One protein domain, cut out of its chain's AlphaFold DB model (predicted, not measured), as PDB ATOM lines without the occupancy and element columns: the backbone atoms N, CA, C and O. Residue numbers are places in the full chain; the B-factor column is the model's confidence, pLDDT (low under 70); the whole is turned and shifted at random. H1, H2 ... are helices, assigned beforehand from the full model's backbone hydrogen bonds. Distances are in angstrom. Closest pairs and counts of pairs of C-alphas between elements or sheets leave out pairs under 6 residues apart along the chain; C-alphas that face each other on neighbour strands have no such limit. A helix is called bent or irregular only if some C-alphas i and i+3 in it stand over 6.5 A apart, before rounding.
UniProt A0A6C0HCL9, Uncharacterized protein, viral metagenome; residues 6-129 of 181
ATOM      1  N   GLU A   6     169.333 125.515 136.474       88.62
ATOM      2  CA  GLU A   6     168.744 125.292 135.152       88.62
ATOM      3  C   GLU A   6     167.354 125.929 135.049       88.62
ATOM      4  O   GLU A   6     167.133 126.744 134.157       88.62
ATOM      5  N   GLU A   7     166.467 125.681 136.021       88.69
ATOM      6  CA  GLU A   7     165.132 126.300 136.086       88.69
ATOM      7  C   GLU A   7     165.214 127.831 136.118       88.69
ATOM      8  O   GLU A   7     164.409 128.533 135.511       88.69
ATOM      9  N   LYS A   8     166.205 128.380 136.833       90.19
ATOM     10  CA  LYS A   8     166.415 129.831 136.900       90.19
ATOM     11  C   LYS A   8     166.849 130.405 135.554       90.19
ATOM     12  O   LYS A   8     166.410 131.503 135.217       90.19
ATOM     13  N   ARG A   9     167.726 129.708 134.823       90.25
ATOM     14  CA  ARG A   9     168.194 130.131 133.494       90.25
ATOM     15  C   ARG A   9     167.086 130.034 132.457       90.25
ATOM     16  O   ARG A   9     166.957 130.942 131.641       90.25
ATOM     17  N   GLU A  10     166.281 128.982 132.514       91.44
ATOM     18  CA  GLU A  10     165.115 128.808 131.649       91.44
ATOM     19  C   GLU A  10     164.102 129.939 131.868       91.44
ATOM     20  O   GLU A  10     163.813 130.686 130.937       91.44
ATOM     21  N   ALA A  11     163.692 130.171 133.120       89.44
ATOM     22  CA  ALA A  11     162.811 131.276 133.502       89.44
ATOM     23  C   ALA A  11     163.347 132.652 133.070       89.44
ATOM     24  O   ALA A  11     162.598 133.524 132.633       89.44
ATOM     25  N   PHE A  12     164.656 132.876 133.205       90.38
ATOM     26  CA  PHE A  12     165.280 134.121 132.762       90.38
ATOM     27  C   PHE A  12     165.228 134.276 131.235       90.38
ATOM     28  O   PHE A  12     164.942 135.365 130.738       90.38
ATOM     29  N   THR A  13     165.498 133.194 130.502       89.56
ATOM     30  CA  THR A  13     165.502 133.178 129.031       89.56
ATOM     31  C   THR A  13     164.104 133.436 128.486       89.56
ATOM     32  O   THR A  13     163.944 134.307 127.638       89.56
ATOM     33  N   GLU A  14     163.089 132.782 129.052       90.12
ATOM     34  CA  GLU A  14     161.680 132.986 128.705       90.12
ATOM     35  C   GLU A  14     161.270 134.459 128.853       90.12
ATOM     36  O   GLU A  14     160.726 135.065 127.930       90.12
ATOM     37  N   VAL A  15     161.600 135.082 129.991       89.88
ATOM     38  CA  VAL A  15     161.280 136.498 130.220       89.88
ATOM     39  C   VAL A  15     162.051 137.406 129.260       89.88
ATOM     40  O   VAL A  15     161.491 138.372 128.745       89.88
ATOM     41  N   LYS A  16     163.325 137.111 128.987       87.62
ATOM     42  CA  LYS A  16     164.134 137.889 128.042       87.62
ATOM     43  C   LYS A  16     163.547 137.849 126.627       87.62
ATOM     44  O   LYS A  16     163.451 138.891 125.981       87.62
ATOM     45  N   GLU A  17     163.134 136.675 126.157       86.94
ATOM     46  CA  GLU A  17     162.478 136.505 124.857       86.94
ATOM     47  C   GLU A  17     161.125 137.218 124.806       86.94
ATOM     48  O   GLU A  17     160.811 137.878 123.815       86.94
ATOM     49  N   ALA A  18     160.347 137.167 125.890       85.75
ATOM     50  CA  ALA A  18     159.081 137.882 125.982       85.75
ATOM     51  C   ALA A  18     159.258 139.399 125.810       85.75
ATOM     52  O   ALA A  18     158.520 140.018 125.044       85.75
ATOM     53  N   PHE A  19     160.270 140.000 126.445       85.19
ATOM     54  CA  PHE A  19     160.591 141.415 126.229       85.19
ATOM     55  C   PHE A  19     160.990 141.699 124.775       85.19
ATOM     56  O   PHE A  19     160.573 142.715 124.224       85.19
ATOM     57  N   ALA A  20     161.755 140.804 124.138       81.06
ATOM     58  CA  ALA A  20     162.134 140.936 122.727       81.06
ATOM     59  C   ALA A  20     160.947 140.914 121.783       81.06
ATOM     60  O   ALA A  20     160.863 141.727 120.859       81.06
ATOM     61  N   ASN A  21     159.987 140.048 122.067       83.50
ATOM     62  CA  ASN A  21     158.757 139.982 121.306       83.50
ATOM     63  C   ASN A  21     157.916 141.251 121.483       83.50
ATOM     64  O   ASN A  21     157.440 141.784 120.489       83.50
ATOM     65  N   VAL A  22     157.780 141.777 122.704       81.69
ATOM     66  CA  VAL A  22     157.015 143.015 122.932       81.69
ATOM     67  C   VAL A  22     157.676 144.199 122.228       81.69
ATOM     68  O   VAL A  22     157.020 144.875 121.442       81.69
ATOM     69  N   ILE A  23     158.984 144.385 122.412       75.94
ATOM     70  CA  ILE A  23     159.739 145.491 121.804       75.94
ATOM     71  C   ILE A  23     159.695 145.430 120.272       75.94
ATOM     72  O   ILE A  23     159.497 146.451 119.616       75.94
ATOM     73  N   SER A  24     159.834 144.240 119.682       75.25
ATOM     74  CA  SER A  24     159.766 144.073 118.222       75.25
ATOM     75  C   SER A  24     158.360 144.250 117.640       75.25
ATOM     76  O   SER A  24     158.229 144.516 116.446       75.25
ATOM     77  N   GLN A  25     157.306 144.102 118.449       74.62
ATOM     78  CA  GLN A  25     155.926 144.376 118.042       74.62
ATOM     79  C   GLN A  25     155.567 145.858 118.163       74.62
ATOM     80  O   GLN A  25     154.771 146.355 117.367       74.62
ATOM     81  N   THR A  26     156.143 146.566 119.137       68.81
ATOM     82  CA  THR A  26     155.904 147.999 119.343       68.81
ATOM     83  C   THR A  26     156.745 148.894 118.430       68.81
ATOM     84  O   THR A  26     156.328 150.023 118.177       68.81
ATOM     85  N   HIS A  27     157.883 148.420 117.896       63.62
ATOM     86  CA  HIS A  27     158.837 149.252 117.142       63.62
ATOM     87  C   HIS A  27     159.088 148.767 115.702       63.62
ATOM     88  O   HIS A  27     159.213 147.575 115.433       63.62
ATOM     89  N   TRP A  28     159.164 149.713 114.755       50.09
ATOM     90  CA  TRP A  28     159.277 149.451 113.306       50.09
ATOM     91  C   TRP A  28     160.699 149.108 112.823       50.09
ATOM     92  O   TRP A  28     160.849 148.570 111.724       50.09
ATOM     93  N   GLU A  29     161.733 149.383 113.623       54.19
ATOM     94  CA  GLU A  29     163.131 149.072 113.305       54.19
ATOM     95  C   GLU A  29     163.571 147.827 114.091       54.19
ATOM     96  O   GLU A  29     163.714 147.845 115.309       54.19
ATOM     97  N   LYS A  30     163.726 146.712 113.368       50.75
ATOM     98  CA  LYS A  30     164.036 145.368 113.892       50.75
ATOM     99  C   LYS A  30     165.504 145.159 114.277       50.75
ATOM    100  O   LYS A  30     165.883 144.030 114.585       50.75
ATOM    101  N   ASP A  31     166.326 146.197 114.217       49.31
ATOM    102  CA  ASP A  31     167.768 146.027 114.328       49.31
ATOM    103  C   ASP A  31     168.174 145.873 115.801       49.31
ATOM    104  O   ASP A  31     168.141 146.823 116.579       49.31
ATOM    105  N   ASP A  32     168.496 144.626 116.169       54.31
ATOM    106  CA  ASP A  32     169.198 144.169 117.375       54.31
ATOM    107  C   ASP A  32     169.032 145.054 118.620       54.31
ATOM    108  O   ASP A  32     169.998 145.589 119.178       54.31
ATOM    109  N   VAL A  33     167.797 145.172 119.120       56.28
ATOM    110  CA  VAL A  33     167.589 145.778 120.436       56.28
ATOM    111  C   VAL A  33     168.230 144.858 121.474       56.28
ATOM    112  O   VAL A  33     167.749 143.760 121.765       56.28
ATOM    113  N   ASN A  34     169.351 145.297 122.043       62.47
ATOM    114  CA  ASN A  34     169.979 144.630 123.175       62.47
ATOM    115  C   ASN A  34     169.164 144.920 124.442       62.47
ATOM    116  O   ASN A  34     169.411 145.880 125.167       62.47
ATOM    117  N   ILE A  35     168.150 144.095 124.669       61.75
ATOM    118  CA  ILE A  35     167.112 144.302 125.690       61.75
ATOM    119  C   ILE A  35     167.649 144.162 127.108       61.75
ATOM    120  O   ILE A  35     167.164 144.820 128.022       61.75
ATOM    121  N   CYS A  36     168.640 143.293 127.269       64.44
ATOM    122  CA  CYS A  36     169.406 142.957 128.469       64.44
ATOM    123  C   CYS A  36     170.122 141.642 128.121       64.44
ATOM    124  O   CYS A  36     169.588 140.808 127.386       64.44
ATOM    125  N   CYS A  37     171.290 141.276 128.611       69.50
ATOM    126  CA  CYS A  37     172.338 141.876 129.415       69.50
ATOM    127  C   CYS A  37     173.588 141.056 129.011       69.50
ATOM    128  O   CYS A  37     173.453 139.981 128.408       69.50
ATOM    129  N   ASN A  38     174.799 141.479 129.354       81.00
ATOM    130  CA  ASN A  38     175.953 140.583 129.263       81.00
ATOM    131  C   ASN A  38     175.871 139.462 130.327       81.00
ATOM    132  O   ASN A  38     174.997 139.448 131.200       81.00
ATOM    133  N   GLU A  39     176.780 138.490 130.258       83.19
ATOM    134  CA  GLU A  39     176.753 137.325 131.152       83.19
ATOM    135  C   GLU A  39     176.893 137.709 132.637       83.19
ATOM    136  O   GLU A  39     176.170 137.191 133.485       83.19
ATOM    137  N   SER A  40     177.716 138.715 132.952       83.19
ATOM    138  CA  SER A  40     177.883 139.210 134.326       83.19
ATOM    139  C   SER A  40     176.611 139.860 134.882       83.19
ATOM    140  O   SER A  40     176.262 139.677 136.051       83.19
ATOM    141  N   GLU A  41     175.894 140.614 134.056       83.50
ATOM    142  CA  GLU A  41     174.614 141.215 134.430       83.50
ATOM    143  C   GLU A  41     173.520 140.155 134.596       83.50
ATOM    144  O   GLU A  41     172.701 140.263 135.510       83.50
ATOM    145  N   THR A  42     173.552 139.101 133.777       86.19
ATOM    146  CA  THR A  42     172.648 137.947 133.892       86.19
ATOM    147  C   THR A  42     172.825 137.257 135.244       86.19
ATOM    148  O   THR A  42     171.856 137.092 135.989       86.19
ATOM    149  N   GLU A  43     174.066 136.945 135.628       87.81
ATOM    150  CA  GLU A  43     174.378 136.379 136.947       87.81
ATOM    151  C   GLU A  43     173.907 137.287 138.090       87.81
ATOM    152  O   GLU A  43     173.388 136.822 139.111       87.81
ATOM    153  N   PHE A  44     174.053 138.604 137.925       86.38
ATOM    154  CA  PHE A  44     173.591 139.565 138.915       86.38
ATOM    155  C   PHE A  44     172.065 139.555 139.052       86.38
ATOM    156  O   PHE A  44     171.552 139.515 140.175       86.38
ATOM    157  N   ILE A  45     171.328 139.566 137.940       89.50
ATOM    158  CA  ILE A  45     169.863 139.508 137.959       89.50
ATOM    159  C   ILE A  45     169.393 138.208 138.610       89.50
ATOM    160  O   ILE A  45     168.547 138.268 139.501       89.50
ATOM    161  N   MET A  46     169.986 137.064 138.265       91.12
ATOM    162  CA  MET A  46     169.670 135.776 138.894       91.12
ATOM    163  C   MET A  46     169.899 135.812 140.411       91.12
ATOM    164  O   MET A  46     169.003 135.488 141.193       91.12
ATOM    165  N   LYS A  47     171.056 136.325 140.850       90.56
ATOM    166  CA  LYS A  47     171.385 136.471 142.275       90.56
ATOM    167  C   LYS A  47     170.362 137.322 143.026       90.56
ATOM    168  O   LYS A  47     169.969 136.982 144.143       90.56
ATOM    169  N   TYR A  48     169.940 138.449 142.460       90.12
ATOM    170  CA  TYR A  48     168.919 139.291 143.093       90.12
ATOM    171  C   TYR A  48     167.515 138.706 142.975       90.12
ATOM    172  O   TYR A  48     166.705 138.934 143.876       90.12
ATOM    173  N   GLY A  49     167.258 137.912 141.938       91.88
ATOM    174  CA  GLY A  49     166.067 137.086 141.794       91.88
ATOM    175  C   GLY A  49     165.889 136.168 142.996       91.88
ATOM    176  O   GLY A  49     164.852 136.229 143.654       91.88
ATOM    177  N   ASP A  50     166.933 135.435 143.384       91.06
ATOM    178  CA  ASP A  50     166.917 134.565 144.568       91.06
ATOM    179  C   ASP A  50     166.655 135.339 145.865       91.06
ATOM    180  O   ASP A  50     165.821 134.955 146.695       91.06
ATOM    181  N   ILE A  51     167.335 136.477 146.043       90.94
ATOM    182  CA  ILE A  51     167.151 137.320 147.227       90.94
ATOM    183  C   ILE A  51     165.704 137.831 147.289       90.94
ATOM    184  O   ILE A  51     165.086 137.810 148.357       90.94
ATOM    185  N   LEU A  52     165.134 138.284 146.173       90.75
ATOM    186  CA  LEU A  52     163.745 138.734 146.125       90.75
ATOM    187  C   LEU A  52     162.773 137.572 146.321       90.75
ATOM    188  O   LEU A  52     161.815 137.727 147.076       90.75
ATOM    189  N   LYS A  53     163.046 136.398 145.752       92.12
ATOM    190  CA  LYS A  53     162.223 135.196 145.911       92.12
ATOM    191  C   LYS A  53     162.160 134.750 147.368       92.12
ATOM    192  O   LYS A  53     161.086 134.395 147.847       92.12
ATOM    193  N   SER A  54     163.264 134.876 148.107       89.12
ATOM    194  CA  SER A  54     163.287 134.619 149.553       89.12
ATOM    195  C   SER A  54     162.382 135.573 150.349       89.12
ATOM    196  O   SER A  54     161.770 135.171 151.339       89.12
ATOM    197  N   LYS A  55     162.241 136.829 149.903       88.62
ATOM    198  CA  LYS A  55     161.399 137.851 150.552       88.62
ATOM    199  C   LYS A  55     159.944 137.815 150.105       88.62
ATOM    200  O   LYS A  55     159.058 138.186 150.872       88.62
ATOM    201  N   TYR A  56     159.701 137.377 148.877       89.12
ATOM    202  CA  TYR A  56     158.391 137.306 148.248       89.12
ATOM    203  C   TYR A  56     158.104 135.868 147.792       89.12
ATOM    204  O   TYR A  56     157.938 135.619 146.599       89.12
ATOM    205  N   PRO A  57     157.989 134.898 148.720       89.81
ATOM    206  CA  PRO A  57     157.869 133.481 148.365       89.81
ATOM    207  C   PRO A  57     156.632 133.178 147.506       89.81
ATOM    208  O   PRO A  57     156.663 132.263 146.685       89.81
ATOM    209  N   LYS A  58     155.570 133.984 147.658       91.31
ATOM    210  CA  LYS A  58     154.301 133.890 146.916       91.31
ATOM    211  C   LYS A  58     154.327 134.521 145.514       91.31
ATOM    212  O   LYS A  58     153.302 134.492 144.843       91.31
ATOM    213  N   VAL A  59     155.417 135.172 145.116       92.69
ATOM    214  CA  VAL A  59     155.595 135.734 143.766       92.69
ATOM    215  C   VAL A  59     156.368 134.720 142.940       92.69
ATOM    216  O   VAL A  59     157.295 134.101 143.467       92.69
ATOM    217  N   THR A  60     155.981 134.492 141.688       93.75
ATOM    218  CA  THR A  60     156.697 133.541 140.830       93.75
ATOM    219  C   THR A  60     158.091 134.061 140.482       93.75
ATOM    220  O   THR A  60     158.379 135.246 140.642       93.75
ATOM    221  N   LEU A  61     158.997 133.164 140.092       93.19
ATOM    222  CA  LEU A  61     160.344 133.588 139.718       93.19
ATOM    223  C   LEU A  61     160.309 134.426 138.427       93.19
ATOM    224  O   LEU A  61     160.959 135.468 138.388       93.19
ATOM    225  N   ASN A  62     159.463 134.052 137.460       93.62
ATOM    226  CA  ASN A  62     159.222 134.819 136.232       93.62
ATOM    227  C   ASN A  62     158.780 136.254 136.541       93.62
ATOM    228  O   ASN A  62     159.433 137.191 136.101       93.62
ATOM    229  N   ASP A  63     157.765 136.450 137.392       93.94
ATOM    230  CA  ASP A  63     157.306 137.790 137.807       93.94
ATOM    231  C   ASP A  63     158.444 138.640 138.421       93.94
ATOM    232  O   ASP A  63     158.526 139.856 138.226       93.94
ATOM    233  N   ILE A  64     159.336 138.009 139.193       93.88
ATOM    234  CA  ILE A  64     160.497 138.688 139.787       93.88
ATOM    235  C   ILE A  64     161.499 139.089 138.704       93.88
ATOM    236  O   ILE A  64     162.024 140.204 138.755       93.88
ATOM    237  N   TYR A  65     161.762 138.213 137.734       93.94
ATOM    238  CA  TYR A  65     162.645 138.518 136.613       93.94
ATOM    239  C   TYR A  65     162.073 139.586 135.693       93.94
ATOM    240  O   TYR A  65     162.825 140.481 135.323       93.94
ATOM    241  N   VAL A  66     160.761 139.599 135.439       92.62
ATOM    242  CA  VAL A  66     160.096 140.698 134.724       92.62
ATOM    243  C   VAL A  66     160.386 142.025 135.423       92.62
ATOM    244  O   VAL A  66     160.847 142.971 134.789       92.62
ATOM    245  N   ALA A  67     160.210 142.096 136.748       92.12
ATOM    246  CA  ALA A  67     160.496 143.319 137.495       92.12
ATOM    247  C   ALA A  67     161.977 143.731 137.421       92.12
ATOM    248  O   ALA A  67     162.272 144.921 137.310       92.12
ATOM    249  N   LEU A  68     162.912 142.781 137.519       91.00
ATOM    250  CA  LEU A  68     164.352 143.060 137.505       91.00
ATOM    251  C   LEU A  68     164.856 143.476 136.121       91.00
ATOM    252  O   LEU A  68     165.587 144.461 136.042       91.00
ATOM    253  N   ILE A  69     164.454 142.769 135.064       89.19
ATOM    254  CA  ILE A  69     164.820 143.077 133.677       89.19
ATOM    255  C   ILE A  69     164.198 144.411 133.268       89.19
ATOM    256  O   ILE A  69     164.916 145.264 132.759       89.19
ATOM    257  N   PHE A  70     162.926 144.662 133.600       87.44
ATOM    258  CA  PHE A  70     162.311 145.971 133.363       87.44
ATOM    259  C   PHE A  70     163.055 147.082 134.107       87.44
ATOM    260  O   PHE A  70     163.390 148.107 133.532       87.44
ATOM    261  N   THR A  71     163.394 146.865 135.384       86.56
ATOM    262  CA  THR A  71     164.181 147.845 136.149       86.56
ATOM    263  C   THR A  71     165.548 148.092 135.509       86.56
ATOM    264  O   THR A  71     165.993 149.233 135.464       86.56
ATOM    265  N   TYR A  72     166.232 147.045 135.041       84.81
ATOM    266  CA  TYR A  72     167.507 147.177 134.340       84.81
ATOM    267  C   TYR A  72     167.345 148.012 133.070       84.81
ATOM    268  O   TYR A  72     168.051 149.004 132.904       84.81
ATOM    269  N   TYR A  73     166.377 147.645 132.232       79.12
ATOM    270  CA  TYR A  73     166.050 148.310 130.979       79.12
ATOM    271  C   TYR A  73     165.762 149.803 131.204       79.12
ATOM    272  O   TYR A  73     166.484 150.654 130.681       79.12
ATOM    273  N   SER A  74     164.829 150.131 132.108       78.69
ATOM    274  CA  SER A  74     164.451 151.517 132.419       78.69
ATOM    275  C   SER A  74     165.591 152.354 133.012       78.69
ATOM    276  O   SER A  74     165.600 153.575 132.858       78.69
ATOM    277  N   LEU A  75     166.532 151.744 133.746       75.94
ATOM    278  CA  LEU A  75     167.633 152.477 134.384       75.94
ATOM    279  C   LEU A  75     168.863 152.631 133.483       75.94
ATOM    280  O   LEU A  75     169.522 153.668 133.561       75.94
ATOM    281  N   ASN A  76     169.200 151.619 132.677       70.38
ATOM    282  CA  ASN A  76     170.449 151.585 131.913       70.38
ATOM    283  C   ASN A  76     170.324 152.249 130.531       70.38
ATOM    284  O   ASN A  76     171.270 152.885 130.077       70.38
ATOM    285  N   LEU A  77     169.161 152.162 129.878       61.94
ATOM    286  CA  LEU A  77     168.974 152.708 128.525       61.94
ATOM    287  C   LEU A  77     168.569 154.191 128.491       61.94
ATOM    288  O   LEU A  77     168.372 154.749 127.417       61.94
ATOM    289  N   GLY A  78     168.504 154.871 129.641       53.50
ATOM    290  CA  GLY A  78     168.287 156.321 129.667       53.50
ATOM    291  C   GLY A  78     166.899 156.766 129.186       53.50
ATOM    292  O   GLY A  78     166.736 157.911 128.764       53.50
ATOM    293  N   GLU A  79     165.882 155.913 129.315       48.31
ATOM    294  CA  GLU A  79     164.488 156.188 128.919       48.31
ATOM    295  C   GLU A  79     163.764 157.255 129.748       48.31
ATOM    296  O   GLU A  79     162.547 157.368 129.714       48.31
ATOM    297  N   GLN A  80     164.474 158.128 130.459       41.31
ATOM    298  CA  GLN A  80     163.826 159.346 130.946       41.31
ATOM    299  C   GLN A  80     163.430 160.303 129.806       41.31
ATOM    300  O   GLN A  80     162.832 161.340 130.082       41.31
ATOM    301  N   THR A  81     163.778 159.997 128.547       41.81
ATOM    302  CA  THR A  81     163.573 160.902 127.405       41.81
ATOM    303  C   THR A  81     162.818 160.313 126.212       41.81
ATOM    304  O   THR A  81     162.423 161.082 125.340       41.81
ATOM    305  N   THR A  82     162.568 159.002 126.166       49.06
ATOM    306  CA  THR A  82     161.962 158.330 125.005       49.06
ATOM    307  C   THR A  82     161.170 157.106 125.470       49.06
ATOM    308  O   THR A  82     161.761 156.105 125.859       49.06
ATOM    309  N   ASP A  83     159.842 157.236 125.489       52.34
ATOM    310  CA  ASP A  83     158.847 156.267 125.977       52.34
ATOM    311  C   ASP A  83     158.830 154.946 125.161       52.34
ATOM    312  O   ASP A  83     157.928 154.742 124.348       52.34
ATOM    313  N   TYR A  84     159.819 154.050 125.298       60.84
ATOM    314  CA  TYR A  84     159.873 152.844 124.447       60.84
ATOM    315  C   TYR A  84     159.164 151.609 125.014       60.84
ATOM    316  O   TYR A  84     158.698 150.793 124.215       60.84
ATOM    317  N   LEU A  85     159.088 151.442 126.340       71.12
ATOM    318  CA  LEU A  85     158.398 150.308 126.961       71.12
ATOM    319  C   LEU A  85     157.779 150.701 128.305       71.12
ATOM    320  O   LEU A  85     158.480 150.977 129.282       71.12
ATOM    321  N   ASP A  86     156.455 150.644 128.391       79.50
ATOM    322  CA  ASP A  86     155.742 150.797 129.648       79.50
ATOM    323  C   ASP A  86     155.652 149.456 130.375       79.50
ATOM    324  O   ASP A  86     155.480 148.389 129.787       79.50
ATOM    325  N   LEU A  87     155.655 149.489 131.713       81.00
ATOM    326  CA  LEU A  87     155.451 148.264 132.497       81.00
ATOM    327  C   LEU A  87     154.108 147.593 132.142       81.00
ATOM    328  O   LEU A  87     153.970 146.378 132.260       81.00
ATOM    329  N   ALA A  88     153.121 148.384 131.706       85.25
ATOM    330  CA  ALA A  88     151.817 147.898 131.268       85.25
ATOM    331  C   ALA A  88     151.890 146.998 130.024       85.25
ATOM    332  O   ALA A  88     151.062 146.094 129.916       85.25
ATOM    333  N   ASP A  89     152.892 147.176 129.162       83.12
ATOM    334  CA  ASP A  89     153.087 146.375 127.946       83.12
ATOM    335  C   ASP A  89     153.504 144.932 128.272       83.12
ATOM    336  O   ASP A  89     153.311 144.009 127.487       83.12
ATOM    337  N   LEU A  90     154.011 144.706 129.488       81.38
ATOM    338  CA  LEU A  90     154.434 143.398 129.995       81.38
ATOM    339  C   LEU A  90     153.376 142.730 130.877       81.38
ATOM    340  O   LEU A  90     153.651 141.727 131.540       81.38
ATOM    341  N   ARG A  91     152.161 143.283 130.929       87.50
ATOM    342  CA  ARG A  91     151.101 142.788 131.813       87.50
ATOM    343  C   ARG A  91     150.770 141.320 131.561       87.50
ATOM    344  O   ARG A  91     150.589 140.588 132.531       87.50
ATOM    345  N   ASP A  92     150.731 140.906 130.301       87.25
ATOM    346  CA  ASP A  92     150.374 139.538 129.908       87.25
ATOM    347  C   ASP A  92     151.486 138.523 130.214       87.25
ATOM    348  O   ASP A  92     151.233 137.325 130.278       87.25
ATOM    349  N   GLN A  93     152.701 139.008 130.492       86.69
ATOM    350  CA  GLN A  93     153.842 138.201 130.936       86.69
ATOM    351  C   GLN A  93     153.872 138.014 132.461       86.69
ATOM    352  O   GLN A  93     154.739 137.324 132.996       86.69
ATOM    353  N   CYS A  94     152.944 138.649 133.183       90.31
ATOM    354  CA  CYS A  94     152.881 138.613 134.636       90.31
ATOM    355  C   CYS A  94     151.693 137.772 135.107       90.31
ATOM    356  O   CYS A  94     150.543 138.059 134.775       90.31
ATOM    357  N   ILE A  95     151.935 136.830 136.017       92.25
ATOM    358  CA  ILE A  95     150.851 136.134 136.726       92.25
ATOM    359  C   ILE A  95     150.195 137.095 137.725       92.25
ATOM    360  O   ILE A  95     148.975 137.107 137.896       92.25
ATOM    361  N   ASP A  96     150.999 137.934 138.389       91.38
ATOM    362  CA  ASP A  96     150.516 138.965 139.310       91.38
ATOM    363  C   ASP A  96     151.173 140.320 139.032       91.38
ATOM    364  O   ASP A  96     152.087 140.772 139.731       91.38
ATOM    365  N   TYR A  97     150.637 141.006 138.024       92.25
ATOM    366  CA  TYR A  97     151.075 142.337 137.605       92.25
ATOM    367  C   TYR A  97     151.172 143.351 138.762       92.25
ATOM    368  O   TYR A  97     152.104 144.153 138.844       92.25
ATOM    369  N   ASN A  98     150.241 143.300 139.720       92.00
ATOM    370  CA  ASN A  98     150.238 144.229 140.850       92.00
ATOM    371  C   ASN A  98     151.423 143.997 141.792       92.00
ATOM    372  O   ASN A  98     151.959 144.955 142.361       92.00
ATOM    373  N   LYS A  99     151.842 142.744 141.989       91.81
ATOM    374  CA  LYS A  99     153.049 142.437 142.763       91.81
ATOM    375  C   LYS A  99     154.315 142.820 142.003       91.81
ATOM    376  O   LYS A  99     155.192 143.416 142.627       91.81
ATOM    377  N   VAL A 100     154.379 142.578 140.694       92.31
ATOM    378  CA  VAL A 100     155.491 143.020 139.830       92.31
ATOM    379  C   VAL A 100     155.674 144.535 139.931       92.31
ATOM    380  O   VAL A 100     156.750 145.004 140.302       92.31
ATOM    381  N   LYS A 101     154.593 145.307 139.768       91.31
ATOM    382  CA  LYS A 101     154.599 146.768 139.923       91.31
ATOM    383  C   LYS A 101     155.093 147.221 141.297       91.31
ATOM    384  O   LYS A 101     155.876 148.165 141.397       91.31
ATOM    385  N   LYS A 102     154.677 146.551 142.378       90.62
ATOM    386  CA  LYS A 102     155.166 146.855 143.737       90.62
ATOM    387  C   LYS A 102     156.663 146.586 143.888       90.62
ATOM    388  O   LYS A 102     157.344 147.366 144.555       90.62
ATOM    389  N   ILE A 103     157.171 145.500 143.304       91.50
ATOM    390  CA  ILE A 103     158.602 145.173 143.318       91.50
ATOM    391  C   ILE A 103     159.375 146.229 142.530       91.50
ATOM    392  O   ILE A 103     160.317 146.794 143.079       91.50
ATOM    393  N   PHE A 104     158.933 146.564 141.318       90.06
ATOM    394  CA  PHE A 104     159.525 147.616 140.493       90.06
ATOM    395  C   PHE A 104     159.611 148.959 141.236       90.06
ATOM    396  O   PHE A 104     160.701 149.509 141.387       90.06
ATOM    397  N   ILE A 105     158.499 149.450 141.799       87.94
ATOM    398  CA  ILE A 105     158.483 150.700 142.583       87.94
ATOM    399  C   ILE A 105     159.463 150.609 143.758       87.94
ATOM    400  O   ILE A 105     160.196 151.553 144.043       87.94
ATOM    401  N   MET A 106     159.516 149.473 144.453       89.62
ATOM    402  CA  MET A 106     160.434 149.279 145.576       89.62
ATOM    403  C   MET A 106     161.906 149.316 145.144       89.62
ATOM    404  O   MET A 106     162.721 149.896 145.871       89.62
ATOM    405  N   LEU A 107     162.231 148.741 143.981       87.38
ATOM    406  CA  LEU A 107     163.565 148.745 143.381       87.38
ATOM    407  C   LEU A 107     163.988 150.135 142.899       87.38
ATOM    408  O   LEU A 107     165.155 150.484 143.051       87.38
ATOM    409  N   THR A 108     163.066 150.952 142.391       83.12
ATOM    410  CA  THR A 108     163.373 152.291 141.857       83.12
ATOM    411  C   THR A 108     163.344 153.388 142.921       83.12
ATOM    412  O   THR A 108     164.191 154.275 142.896       83.12
ATOM    413  N   THR A 109     162.443 153.306 143.906       80.50
ATOM    414  CA  THR A 109     162.181 154.418 144.846       80.50
ATOM    415  C   THR A 109     162.643 154.189 146.280       80.50
ATOM    416  O   THR A 109     162.871 155.157 146.999       80.50
ATOM    417  N   SER A 110     162.778 152.941 146.748       79.75
ATOM    418  CA  SER A 110     163.037 152.718 148.178       79.75
ATOM    419  C   SER A 110     164.528 152.695 148.513       79.75
ATOM    420  O   SER A 110     165.334 152.134 147.769       79.75
ATOM    421  N   ASP A 111     164.896 153.212 149.685       70.12
ATOM    422  CA  ASP A 111     166.271 153.185 150.212       70.12
ATOM    423  C   ASP A 111     166.654 151.856 150.880       70.12
ATOM    424  O   ASP A 111     167.679 151.739 151.555       70.12
ATOM    425  N   LYS A 112     165.843 150.808 150.694       74.75
ATOM    426  CA  LYS A 112     166.154 149.476 151.217       74.75
ATOM    427  C   LYS A 112     167.479 148.983 150.636       74.75
ATOM    428  O   LYS A 112     167.765 149.184 149.458       74.75
ATOM    429  N   SER A 113     168.248 148.257 151.450       77.94
ATOM    430  CA  SER A 113     169.590 147.773 151.091       77.94
ATOM    431  C   SER A 113     169.644 147.052 149.741       77.94
ATOM    432  O   SER A 113     170.552 147.311 148.960       77.94
ATOM    433  N   ILE A 114     168.646 146.210 149.445       81.31
ATOM    434  CA  ILE A 114     168.531 145.489 148.167       81.31
ATOM    435  C   ILE A 114     168.296 146.455 147.012       81.31
ATOM    436  O   ILE A 114     169.055 146.438 146.057       81.31
ATOM    437  N   ALA A 115     167.272 147.303 147.109       80.56
ATOM    438  CA  ALA A 115     166.917 148.244 146.054       80.56
ATOM    439  C   ALA A 115     168.083 149.199 145.747       80.56
ATOM    440  O   ALA A 115     168.468 149.377 144.597       80.56
ATOM    441  N   SER A 116     168.732 149.717 146.791       80.19
ATOM    442  CA  SER A 116     169.942 150.531 146.668       80.19
ATOM    443  C   SER A 116     171.106 149.767 146.020       80.19
ATOM    444  O   SER A 116     171.860 150.343 145.240       80.19
ATOM    445  N   ALA A 117     171.278 148.476 146.316       81.25
ATOM    446  CA  ALA A 117     172.335 147.664 145.720       81.25
ATOM    447  C   ALA A 117     172.063 147.311 144.246       81.25
ATOM    448  O   ALA A 117     172.984 147.410 143.441       81.25
ATOM    449  N   VAL A 118     170.812 146.997 143.892       81.31
ATOM    450  CA  VAL A 118     170.362 146.798 142.503       81.31
ATOM    451  C   VAL A 118     170.611 148.061 141.682       81.31
ATOM    452  O   VAL A 118     171.327 148.007 140.687       81.31
ATOM    453  N   ARG A 119     170.128 149.220 142.153       81.19
ATOM    454  CA  ARG A 119     170.363 150.507 141.481       81.19
ATOM    455  C   ARG A 119     171.853 150.793 141.327       81.19
ATOM    456  O   ARG A 119     172.303 151.105 140.235       81.19
ATOM    457  N   ARG A 120     172.646 150.654 142.396       77.25
ATOM    458  CA  ARG A 120     174.096 150.900 142.319       77.25
ATOM    459  C   ARG A 120     174.787 150.029 141.277       77.25
ATOM    460  O   ARG A 120     175.686 150.533 140.620       77.25
ATOM    461  N   HIS A 121     174.394 148.768 141.130       78.00
ATOM    462  CA  HIS A 121     174.993 147.897 140.125       78.00
ATOM    463  C   HIS A 121     174.625 148.327 138.707       78.00
ATOM    464  O   HIS A 121     175.510 148.508 137.878       78.00
ATOM    465  N   PHE A 122     173.340 148.571 138.452       75.69
ATOM    466  CA  PHE A 122     172.862 148.950 137.120       75.69
ATOM    467  C   PHE A 122     173.317 150.346 136.679       75.69
ATOM    468  O   PHE A 122     173.505 150.571 135.496       75.69
ATOM    469  N   PHE A 123     173.606 151.253 137.614       71.19
ATOM    470  CA  PHE A 123     174.229 152.548 137.313       71.19
ATOM    471  C   PHE A 123     175.769 152.512 137.267       71.19
ATOM    472  O   PHE A 123     176.404 153.567 137.272       71.19
ATOM    473  N   GLY A 124     176.407 151.334 137.327       63.78
ATOM    474  CA  GLY A 124     177.875 151.223 137.354       63.78
ATOM    475  C   GLY A 124     178.533 151.844 138.598       63.78
ATOM    476  O   GLY A 124     179.735 152.098 138.621       63.78
ATOM    477  N   MET A 125     177.754 152.096 139.653       57.91
ATOM    478  CA  MET A 125     178.199 152.657 140.934       57.91
ATOM    479  C   MET A 125     178.613 151.585 141.947       57.91
ATOM    480  O   MET A 125     179.003 151.912 143.074       57.91
ATOM    481  N   THR A 126     178.508 150.299 141.610       59.03
ATOM    482  CA  THR A 126     179.120 149.254 142.427       59.03
ATOM    483  C   THR A 126     180.629 149.450 142.416       59.03
ATOM    484  O   THR A 126     181.218 149.489 141.337       59.03
ATOM    485  N   PRO A 127     181.280 149.581 143.586       46.22
ATOM    486  CA  PRO A 127     182.726 149.658 143.625       46.22
ATOM    487  C   PRO A 127     183.268 148.368 143.014       46.22
ATOM    488  O   PRO A 127     183.108 147.292 143.595       46.22
ATOM    489  N   LEU A 128     183.879 148.495 141.832       44.59
ATOM    490  CA  LEU A 128     184.750 147.481 141.254       44.59
ATOM    491  C   LEU A 128     185.634 146.973 142.389       44.59
ATOM    492  O   LEU A 128     186.315 147.751 143.059       44.59
ATOM    493  N   ILE A 129     185.517 145.680 142.660       42.28
ATOM    494  CA  ILE A 129     186.251 144.921 143.665       42.28
ATOM    495  C   ILE A 129     187.662 145.506 143.851       42.28
ATOM    496  O   ILE A 129     188.487 145.356 142.962       42.28
TER     497      ILE A 129
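What this domain is: This is residues 6 to 129 of the 181 residues of an uncharacterized protein of viral metagenome (UniProt A0A6C0HCL9). One helix, H3, runs through the middle, and the other five, H1, H2, H6, H5 and H4, surround it, most of them crossing it at steep angles. H1 and H5 lie on opposite sides of H3. The printed part has 124 residues with six named helices, H1 to H6 in chain order, and no named strand; the class is all helix. It is compact, with a radius of gyration of the C-alphas of 13.8 A and spans of 39 by 32 by 28 A.

How they stand to each other: H1, residues 6 to 26, touches the hub H3, residues 61 to 76, with residues 8 to 16 alone, at a steep tilt of 53 degrees; the closest C-alphas, of Ala 11 and Asn 62, are 5.7 A apart. H2, residues 39 to 55, touches H3 at 52 degrees, opposite ways, closest at the C-alphas of Gly 49 and Ile 64, 6.1 A. H4, residues 87 to 93, forms a helical hairpin with H3, closest at the C-alphas of Phe 70 and Leu 87, 7.3 A. H5, residues 97 to 109, touches H3 the same way at 39 degrees, closest at the C-alphas of Ala 67 and Phe 104, 5.3 A. H6, residues 113 to 122, touches H5 about perpendicular, at 80 degrees, closest at the C-alphas of Leu 107 and Ala 115, 4.3 A. H1 and H5 are apart. Every O i to N i+4 pair is within hydrogen-bond range in H1, H2, H3, H5 and H6; H4 has 0 of 3, but 3 of 4 O i to N i+3 pairs.

Where its parts are: H1 begins at C-alpha 6 (168.744, 125.292, 135.152) and measures 30.5 A, H2 24.7 A and H3 22.1 A. H4 is irregular, C-alphas 89 and 92 being 7.6 A apart. H6 ends at C-alpha 122 (172.862, 148.950, 137.120).

The domain as a whole: The C-alphas farthest apart, of Trp 28 and Ile 129, are 40.9 A apart. The printed part has no cut; the link from H1 to H2 is long. Residues 26 to 37, 77 to 84 and 124 to 129 are under pLDDT 70.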